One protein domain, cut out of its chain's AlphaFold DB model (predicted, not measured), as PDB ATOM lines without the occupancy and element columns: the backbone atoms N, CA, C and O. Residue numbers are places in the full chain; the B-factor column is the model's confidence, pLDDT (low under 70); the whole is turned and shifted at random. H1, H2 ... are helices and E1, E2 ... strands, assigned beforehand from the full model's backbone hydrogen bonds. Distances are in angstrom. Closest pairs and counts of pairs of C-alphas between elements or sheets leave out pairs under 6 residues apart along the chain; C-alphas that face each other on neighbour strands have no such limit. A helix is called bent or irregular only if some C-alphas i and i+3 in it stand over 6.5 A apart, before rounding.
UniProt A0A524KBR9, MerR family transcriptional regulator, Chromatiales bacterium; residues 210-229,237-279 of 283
ATOM      1  N   ASP A 210     126.180 105.991 114.586       72.94
ATOM      2  CA  ASP A 210     127.378 106.764 114.900       72.94
ATOM      3  C   ASP A 210     127.073 108.072 115.654       72.94
ATOM      4  O   ASP A 210     127.826 108.450 116.556       72.94
ATOM      5  N   GLY A 211     125.954 108.741 115.348       81.25
ATOM      6  CA  GLY A 211     125.519 109.959 116.040       81.25
ATOM      7  C   GLY A 211     125.115 109.687 117.491       81.25
ATOM      8  O   GLY A 211     125.541 110.402 118.402       81.25
ATOM      9  N   ASP A 212     124.379 108.596 117.714       84.31
ATOM     10  CA  ASP A 212     123.941 108.179 119.050       84.31
ATOM     11  C   ASP A 212     125.121 107.751 119.934       84.31
ATOM     12  O   ASP A 212     125.178 108.098 121.116       84.31
ATOM     13  N   LEU A 213     126.104 107.031 119.374       88.50
ATOM     14  CA  LEU A 213     127.283 106.603 120.132       88.50
ATOM     15  C   LEU A 213     128.124 107.797 120.593       88.50
ATOM     16  O   LEU A 213     128.535 107.844 121.753       88.50
ATOM     17  N   GLY A 214     128.368 108.760 119.700       86.06
ATOM     18  CA  GLY A 214     129.137 109.961 120.022       86.06
ATOM     19  C   GLY A 214     128.487 110.781 121.135       86.06
ATOM     20  O   GLY A 214     129.171 111.217 122.064       86.06
ATOM     21  N   HIS A 215     127.159 110.933 121.091       91.38
ATOM     22  CA  HIS A 215     126.411 111.620 122.141       91.38
ATOM     23  C   HIS A 215     126.527 110.902 123.493       91.38
ATOM     24  O   HIS A 215     126.852 111.531 124.498       91.38
ATOM     25  N   LEU A 216     126.325 109.580 123.522       88.75
ATOM     26  CA  LEU A 216     126.394 108.794 124.758       88.75
ATOM     27  C   LEU A 216     127.803 108.773 125.375       88.75
ATOM     28  O   LEU A 216     127.940 108.855 126.595       88.75
ATOM     29  N   LEU A 217     128.856 108.691 124.554       88.31
ATOM     30  CA  LEU A 217     130.240 108.765 125.033       88.31
ATOM     31  C   LEU A 217     130.561 110.143 125.616       88.31
ATOM     32  O   LEU A 217     131.175 110.228 126.678       88.31
ATOM     33  N   ARG A 218     130.096 111.217 124.968       88.12
ATOM     34  CA  ARG A 218     130.256 112.578 125.483       88.12
ATOM     35  C   ARG A 218     129.498 112.777 126.794       88.12
ATOM     36  O   ARG A 218     130.010 113.423 127.701       88.12
ATOM     37  N   GLU A 219     128.303 112.209 126.920       88.44
ATOM     38  CA  GLU A 219     127.539 112.268 128.167       88.44
ATOM     39  C   GLU A 219     128.247 111.509 129.303       88.44
ATOM     40  O   GLU A 219     128.343 112.033 130.416       88.44
ATOM     41  N   LEU A 220     128.836 110.340 129.015       86.38
ATOM     42  CA  LEU A 220     129.684 109.604 129.964       86.38
ATOM     43  C   LEU A 220     130.973 110.337 130.339       86.38
ATOM     44  O   LEU A 220     131.479 110.115 131.432       86.38
ATOM     45  N   GLU A 221     131.527 111.173 129.466       85.69
ATOM     46  CA  GLU A 221     132.729 111.958 129.766       85.69
ATOM     47  C   GLU A 221     132.402 113.186 130.627       85.69
ATOM     48  O   GLU A 221     133.109 113.498 131.586       85.69
ATOM     49  N   VAL A 222     131.305 113.875 130.309       86.12
ATOM     50  CA  VAL A 222     130.935 115.142 130.951       86.12
ATOM     51  C   VAL A 222     130.322 114.917 132.336       86.12
ATOM     52  O   VAL A 222     130.625 115.662 133.272       86.12
ATOM     53  N   ARG A 223     129.480 113.890 132.513       75.81
ATOM     54  CA  ARG A 223     128.768 113.671 133.782       75.81
ATOM     55  C   ARG A 223     129.673 113.397 134.983       75.81
ATOM     56  O   ARG A 223     129.431 114.026 136.008       75.81
ATOM     57  N   PRO A 224     130.732 112.572 134.914       69.69
ATOM     58  CA  PRO A 224     131.623 112.354 136.053       69.69
ATOM     59  C   PRO A 224     132.346 113.626 136.506       69.69
ATOM     60  O   PRO A 224     132.658 113.772 137.687       69.69
ATOM     61  N   ILE A 225     132.596 114.562 135.581       70.38
ATOM     62  CA  ILE A 225     133.221 115.856 135.882       70.38
ATOM     63  C   ILE A 225     132.231 116.761 136.628       70.38
ATOM     64  O   ILE A 225     132.616 117.439 137.581       70.38
ATOM     65  N   LEU A 226     130.956 116.745 136.227       68.94
ATOM     66  CA  LEU A 226     129.899 117.568 136.821       68.94
ATOM     67  C   LEU A 226     129.343 116.987 138.133       68.94
ATOM     68  O   LEU A 226     129.093 117.730 139.077       68.94
ATOM     69  N   ASN A 227     129.219 115.663 138.224       64.06
ATOM     70  CA  ASN A 227     128.710 114.926 139.385       64.06
ATOM     71  C   ASN A 227     129.824 114.481 140.336       64.06
ATOM     72  O   ASN A 227     129.646 113.520 141.085       64.06
ATOM     73  N   ALA A 228     130.969 115.170 140.337       56.28
ATOM     74  CA  ALA A 228     132.120 114.847 141.167       56.28
ATOM     75  C   ALA A 228     131.846 115.083 142.668       56.28
ATOM     76  O   ALA A 228     132.498 115.896 143.326       56.28
ATOM     77  N   ARG A 229     130.967 114.276 143.270       60.91
ATOM     78  CA  ARG A 229     131.159 113.796 144.635       60.91
ATOM     79  C   ARG A 229     132.404 112.922 144.595       60.91
ATOM     80  O   ARG A 229     132.317 111.700 144.524       60.91
ATOM     81  N   GLU A 237     139.607 102.473 144.445       80.94
ATOM     82  CA  GLU A 237     139.191 102.721 143.067       80.94
ATOM     83  C   GLU A 237     138.148 101.676 142.656       80.94
ATOM     84  O   GLU A 237     138.437 100.481 142.610       80.94
ATOM     85  N   GLN A 238     136.926 102.124 142.371       83.38
ATOM     86  CA  GLN A 238     135.865 101.261 141.862       83.38
ATOM     87  C   GLN A 238     135.912 101.244 140.335       83.38
ATOM     88  O   GLN A 238     135.940 102.295 139.688       83.38
ATOM     89  N   TRP A 239     135.925 100.039 139.775       88.69
ATOM     90  CA  TRP A 239     135.880  99.788 138.341       88.69
ATOM     91  C   TRP A 239     134.582  99.052 138.027       88.69
ATOM     92  O   TRP A 239     134.276  98.040 138.655       88.69
ATOM     93  N   THR A 240     133.818  99.570 137.070       88.19
ATOM     94  CA  THR A 240     132.622  98.907 136.552       88.19
ATOM     95  C   THR A 240     132.956  98.320 135.194       88.19
ATOM     96  O   THR A 240     133.321  99.050 134.273       88.19
ATOM     97  N   GLU A 241     132.844  97.000 135.074       91.62
ATOM     98  CA  GLU A 241     133.094  96.274 133.832       91.62
ATOM     99  C   GLU A 241     131.770  95.805 133.230       91.62
ATOM    100  O   GLU A 241     131.029  95.040 133.847       91.62
ATOM    101  N   ILE A 242     131.471  96.258 132.012       91.38
ATOM    102  CA  ILE A 242     130.266  95.875 131.275       91.38
ATOM    103  C   ILE A 242     130.678  95.000 130.084       91.38
ATOM    104  O   ILE A 242     131.388  95.475 129.191       91.38
ATOM    105  N   PRO A 243     130.254  93.726 130.021       90.31
ATOM    106  CA  PRO A 243     130.591  92.855 128.903       90.31
ATOM    107  C   PRO A 243     129.831  93.281 127.638       90.31
ATOM    108  O   PRO A 243     128.602  93.227 127.583       90.31
ATOM    109  N   ILE A 244     130.560  93.661 126.585       90.62
ATOM    110  CA  ILE A 244     129.979  93.978 125.271       90.62
ATOM    111  C   ILE A 244     129.825  92.682 124.462       90.62
ATOM    112  O   ILE A 244     128.755  92.376 123.926       90.62
ATOM    113  N   THR A 245     130.896  91.886 124.401       87.62
ATOM    114  CA  THR A 245     130.938  90.551 123.784       87.62
ATOM    115  C   THR A 245     131.745  89.598 124.667       87.62
ATOM    116  O   THR A 245     132.347  90.027 125.644       87.62
ATOM    117  N   GLY A 246     131.826  88.308 124.316       80.25
ATOM    118  CA  GLY A 246     132.629  87.337 125.078       80.25
ATOM    119  C   GLY A 246     134.139  87.627 125.122       80.25
ATOM    120  O   GLY A 246     134.863  86.910 125.801       80.25
ATOM    121  N   ARG A 247     134.628  88.635 124.383       83.00
ATOM    122  CA  ARG A 247     136.045  89.041 124.346       83.00
ATOM    123  C   ARG A 247     136.271  90.544 124.534       83.00
ATOM    124  O   ARG A 247     137.417  90.974 124.550       83.00
ATOM    125  N   VAL A 248     135.208  91.345 124.623       87.12
ATOM    126  CA  VAL A 248     135.297  92.812 124.667       87.12
ATOM    127  C   VAL A 248     134.482  93.316 125.847       87.12
ATOM    128  O   VAL A 248     133.287  93.029 125.938       87.12
ATOM    129  N   TYR A 249     135.130  94.095 126.708       92.69
ATOM    130  CA  TYR A 249     134.558  94.676 127.916       92.69
ATOM    131  C   TYR A 249     134.713  96.196 127.871       92.69
ATOM    132  O   TYR A 249     135.716  96.707 127.374       92.69
ATOM    133  N   LEU A 250     133.711  96.905 128.378       91.44
ATOM    134  CA  LEU A 250     133.765  98.337 128.636       91.44
ATOM    135  C   LEU A 250     134.069  98.531 130.120       91.44
ATOM    136  O   LEU A 250     133.215  98.249 130.957       91.44
ATOM    137  N   SER A 251     135.276  98.991 130.434       91.19
ATOM    138  CA  SER A 251     135.691  99.279 131.809       91.19
ATOM    139  C   SER A 251     135.626 100.781 132.056       91.19
ATOM    140  O   SER A 251     136.336 101.546 131.403       91.19
ATOM    141  N   ILE A 252     134.784 101.206 132.996       91.00
ATOM    142  CA  ILE A 252     134.627 102.613 133.375       91.00
ATOM    143  C   ILE A 252     135.034 102.771 134.834       91.00
ATOM    144  O   ILE A 252     134.590 102.033 135.715       91.00
ATOM    145  N   ARG A 253     135.905 103.743 135.091       86.25
ATOM    146  CA  ARG A 253     136.416 104.034 136.426       86.25
ATOM    147  C   ARG A 253     135.497 105.024 137.140       86.25
ATOM    148  O   ARG A 253     135.196 106.078 136.592       86.25
ATOM    149  N   GLY A 254     135.125 104.714 138.380       84.81
ATOM    150  CA  GLY A 254     134.351 105.618 139.236       84.81
ATOM    151  C   GLY A 254     132.935 105.900 138.732       84.81
ATOM    152  O   GLY A 254     132.402 106.971 139.013       84.81
ATOM    153  N   LEU A 255     132.341 104.973 137.973       87.56
ATOM    154  CA  LEU A 255     130.973 105.114 137.486       87.56
ATOM    155  C   LEU A 255     129.998 105.078 138.671       87.56
ATOM    156  O   LEU A 255     130.003 104.133 139.462       87.56
ATOM    157  N   SER A 256     129.166 106.110 138.795       85.88
ATOM    158  CA  SER A 256     128.117 106.143 139.810       85.88
ATOM    159  C   SER A 256     126.974 105.187 139.440       85.88
ATOM    160  O   SER A 256     126.742 104.899 138.264       85.88
ATOM    161  N   THR A 257     126.206 104.719 140.428       86.69
ATOM    162  CA  THR A 257     125.008 103.894 140.177       86.69
ATOM    163  C   THR A 257     123.972 104.624 139.311       86.69
ATOM    164  O   THR A 257     123.224 103.981 138.580       86.69
ATOM    165  N   GLU A 258     123.941 105.959 139.360       87.88
ATOM    166  CA  GLU A 258     123.029 106.797 138.569       87.88
ATOM    167  C   GLU A 258     123.414 106.837 137.082       87.88
ATOM    168  O   GLU A 258     122.541 106.958 136.223       87.88
ATOM    169  N   ASP A 259     124.704 106.678 136.767       88.00
ATOM    170  CA  ASP A 259     125.231 106.706 135.396       88.00
ATOM    171  C   ASP A 259     125.321 105.305 134.756       88.00
ATOM    172  O   ASP A 259     125.604 105.177 133.560       88.00
ATOM    173  N   ALA A 260     125.028 104.242 135.517       88.44
ATOM    174  CA  ALA A 260     125.005 102.863 135.022       88.44
ATOM    175  C   ALA A 260     124.125 102.657 133.766       88.44
ATOM    176  O   ALA A 260     124.601 102.021 132.819       88.44
ATOM    177  N   PRO A 261     122.907 103.235 133.660       90.75
ATOM    178  CA  PRO A 261     122.071 103.077 132.468       90.75
ATOM    179  C   PRO A 261     122.698 103.650 131.186       90.75
ATOM    180  O   PRO A 261     122.476 103.118 130.097       90.75
ATOM    181  N   ILE A 262     123.500 104.714 131.296       90.38
ATOM    182  CA  ILE A 262     124.167 105.349 130.146       90.38
ATOM    183  C   ILE A 262     125.303 104.452 129.653       90.38
ATOM    184  O   ILE A 262     125.435 104.201 128.454       90.38
ATOM    185  N   ALA A 263     126.085 103.897 130.579       90.31
ATOM    186  CA  ALA A 263     127.129 102.937 130.255       90.31
ATOM    187  C   ALA A 263     126.565 101.665 129.594       90.31
ATOM    188  O   ALA A 263     127.125 101.168 128.614       90.31
ATOM    189  N   GLU A 264     125.411 101.175 130.059       90.19
ATOM    190  CA  GLU A 264     124.692 100.076 129.407       90.19
ATOM    191  C   GLU A 264     124.200 100.439 127.998       90.19
ATOM    192  O   GLU A 264     124.264  99.604 127.089       90.19
ATOM    193  N   ALA A 265     123.730 101.674 127.788       89.62
ATOM    194  CA  ALA A 265     123.329 102.154 126.468       89.62
ATOM    195  C   ALA A 265     124.517 102.164 125.492       89.62
ATOM    196  O   ALA A 265     124.404 101.614 124.394       89.62
ATOM    197  N   VAL A 266     125.680 102.674 125.916       91.50
ATOM    198  CA  VAL A 266     126.927 102.625 125.128       91.50
ATOM    199  C   VAL A 266     127.313 101.190 124.797       91.50
ATOM    200  O   VAL A 266     127.562 100.867 123.633       91.50
ATOM    201  N   ALA A 267     127.302 100.297 125.789       91.56
ATOM    202  CA  ALA A 267     127.615  98.889 125.573       91.56
ATOM    203  C   ALA A 267     126.661  98.237 124.558       91.56
ATOM    204  O   ALA A 267     127.093  97.445 123.718       91.56
ATOM    205  N   ARG A 268     125.369  98.593 124.579       88.69
ATOM    206  CA  ARG A 268     124.365  98.093 123.626       88.69
ATOM    207  C   ARG A 268     124.627  98.580 122.199       88.69
ATOM    208  O   ARG A 268     124.533  97.773 121.271       88.69
ATOM    209  N   VAL A 269     124.984  99.853 122.023       91.00
ATOM    210  CA  VAL A 269     125.329 100.420 120.708       91.00
ATOM    211  C   VAL A 269     126.614  99.787 120.169       91.00
ATOM    212  O   VAL A 269     126.617  99.287 119.043       91.00
ATOM    213  N   LEU A 270     127.659  99.676 120.995       90.88
ATOM    214  CA  LEU A 270     128.909  98.996 120.634       90.88
ATOM    215  C   LEU A 270     128.672  97.533 120.249       90.88
ATOM    216  O   LEU A 270     129.179  97.062 119.233       90.88
ATOM    217  N   LYS A 271     127.841  96.811 121.008       90.31
ATOM    218  CA  LYS A 271     127.471  95.426 120.695       90.31
ATOM    219  C   LYS A 271     126.774  95.313 119.339       90.31
ATOM    220  O   LYS A 271     127.044  94.368 118.597       90.31
ATOM    221  N   ARG A 272     125.891  96.260 119.001       87.81
ATOM    222  CA  ARG A 272     125.212  96.300 117.698       87.81
ATOM    223  C   ARG A 272     126.207  96.564 116.568       87.81
ATOM    224  O   ARG A 272     126.216  95.797 115.611       87.81
ATOM    225  N   ALA A 273     127.081  97.558 116.718       88.81
ATOM    226  CA  ALA A 273     128.111  97.892 115.734       88.81
ATOM    227  C   ALA A 273     129.069  96.716 115.466       88.81
ATOM    228  O   ALA A 273     129.349  96.381 114.314       88.81
ATOM    229  N   LEU A 274     129.511  96.027 116.526       88.50
ATOM    230  CA  LEU A 274     130.355  94.837 116.407       88.50
ATOM    231  C   LEU A 274     129.632  93.680 115.707       88.50
ATOM    232  O   LEU A 274     130.247  92.972 114.912       88.50
ATOM    233  N   ARG A 275     128.329  93.495 115.961       86.81
ATOM    234  CA  ARG A 275     127.534  92.453 115.297       86.81
ATOM    235  C   ARG A 275     127.386  92.721 113.801       86.81
ATOM    236  O   ARG A 275     127.547  91.785 113.029       86.81
ATOM    237  N   THR A 276     127.127  93.968 113.402       86.50
ATOM    238  CA  THR A 276     126.995  94.347 111.984       86.50
ATOM    239  C   THR A 276     128.289  94.092 111.212       86.50
ATOM    240  O   THR A 276     128.244  93.582 110.100       86.50
ATOM    241  N   ARG A 277     129.453  94.369 111.817       82.19
ATOM    242  CA  ARG A 277     130.765  94.089 111.201       82.19
ATOM    243  C   ARG A 277     131.098  92.598 111.127       82.19
ATOM    244  O   ARG A 277     131.791  92.173 110.211       82.19
ATOM    245  N   ALA A 278     130.629  91.807 112.090       79.31
ATOM    246  CA  ALA A 278     130.895  90.371 112.159       79.31
ATOM    247  C   ALA A 278     130.022  89.529 111.215       79.31
ATOM    248  O   ALA A 278     130.183  88.311 111.181       79.31
ATOM    249  N   SER A 279     129.089  90.136 110.481       74.75
ATOM    250  CA  SER A 279     128.356  89.484 109.397       74.75
ATOM    251  C   SER A 279     129.078  89.763 108.075       74.75
ATOM    252  O   SER A 279     128.744  90.744 107.416       74.75
TER     253      SER A 279
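AT A GLANCE: This is residues 210 to 229 and 237 to 279 of the 283 residues of the protein "MerR family transcriptional regulator" of Chromatiales bacterium (UniProt A0A524KBR9). Helix H2 lies in the middle of a flat body, with helix H1 side by side with it on one side and the hairpin of strands E1 and E2 packing on its other side, mostly through E1. The printed part has 63 residues, with two named helices and two named strands in the order H1, E1, E2, H2; the sheet is E1 - E2, antiparallel, and the class is mixed, helices and strands. It is only just compact, close to loose, with a radius of gyration of the C-alphas of 12.3 A, and spans 43 by 25 by 13 A.

IN THESE COORDINATES: H1 is residues 210 to 226, 24.6 A long, from C-alpha 210 at (127.378, 106.764, 114.900). It is neither bent nor irregular, but only just: C-alphas 221 and 224 are 6.4 A apart. E1 is residues 239 to 245, 17.9 A, and E2 is residues 248 to 253, 16.3 A. H2 is residues 260 to 277, 26.0 A, ending at C-alpha 277 at (130.765, 94.089, 111.201).

HOW THE PARTS SIT: H1 touches H2 with residues 213 to 220 alone, at a shallow tilt of 27 degrees, opposite ways; the closest C-alphas, of Leu 216 and Val 266, are 6.2 A apart. E1 and E2 form a hairpin, their directions at 160 degrees, with N 242 and O 250 at 2.8 A, within hydrogen-bond range. The closest C-alphas of E1 and H2, Ile 244 and Lys 271, are 5.4 A apart. H1 and E2 are apart. Every O i to N i+4 pair is within hydrogen-bond range in H2, and 11 of 13 in H1.

THE WHOLE: The farthest C-alphas, of Arg 229 and Ser 279, are 42.9 A apart. Residues 230 to 236 are not printed, and C-alphas 229 and 237 are 13.8 A apart across the cut. The link E1 to E2 is tight and E2 to H2 is short. Residues 224 and 226 to 229 of the model have pLDDT under 70.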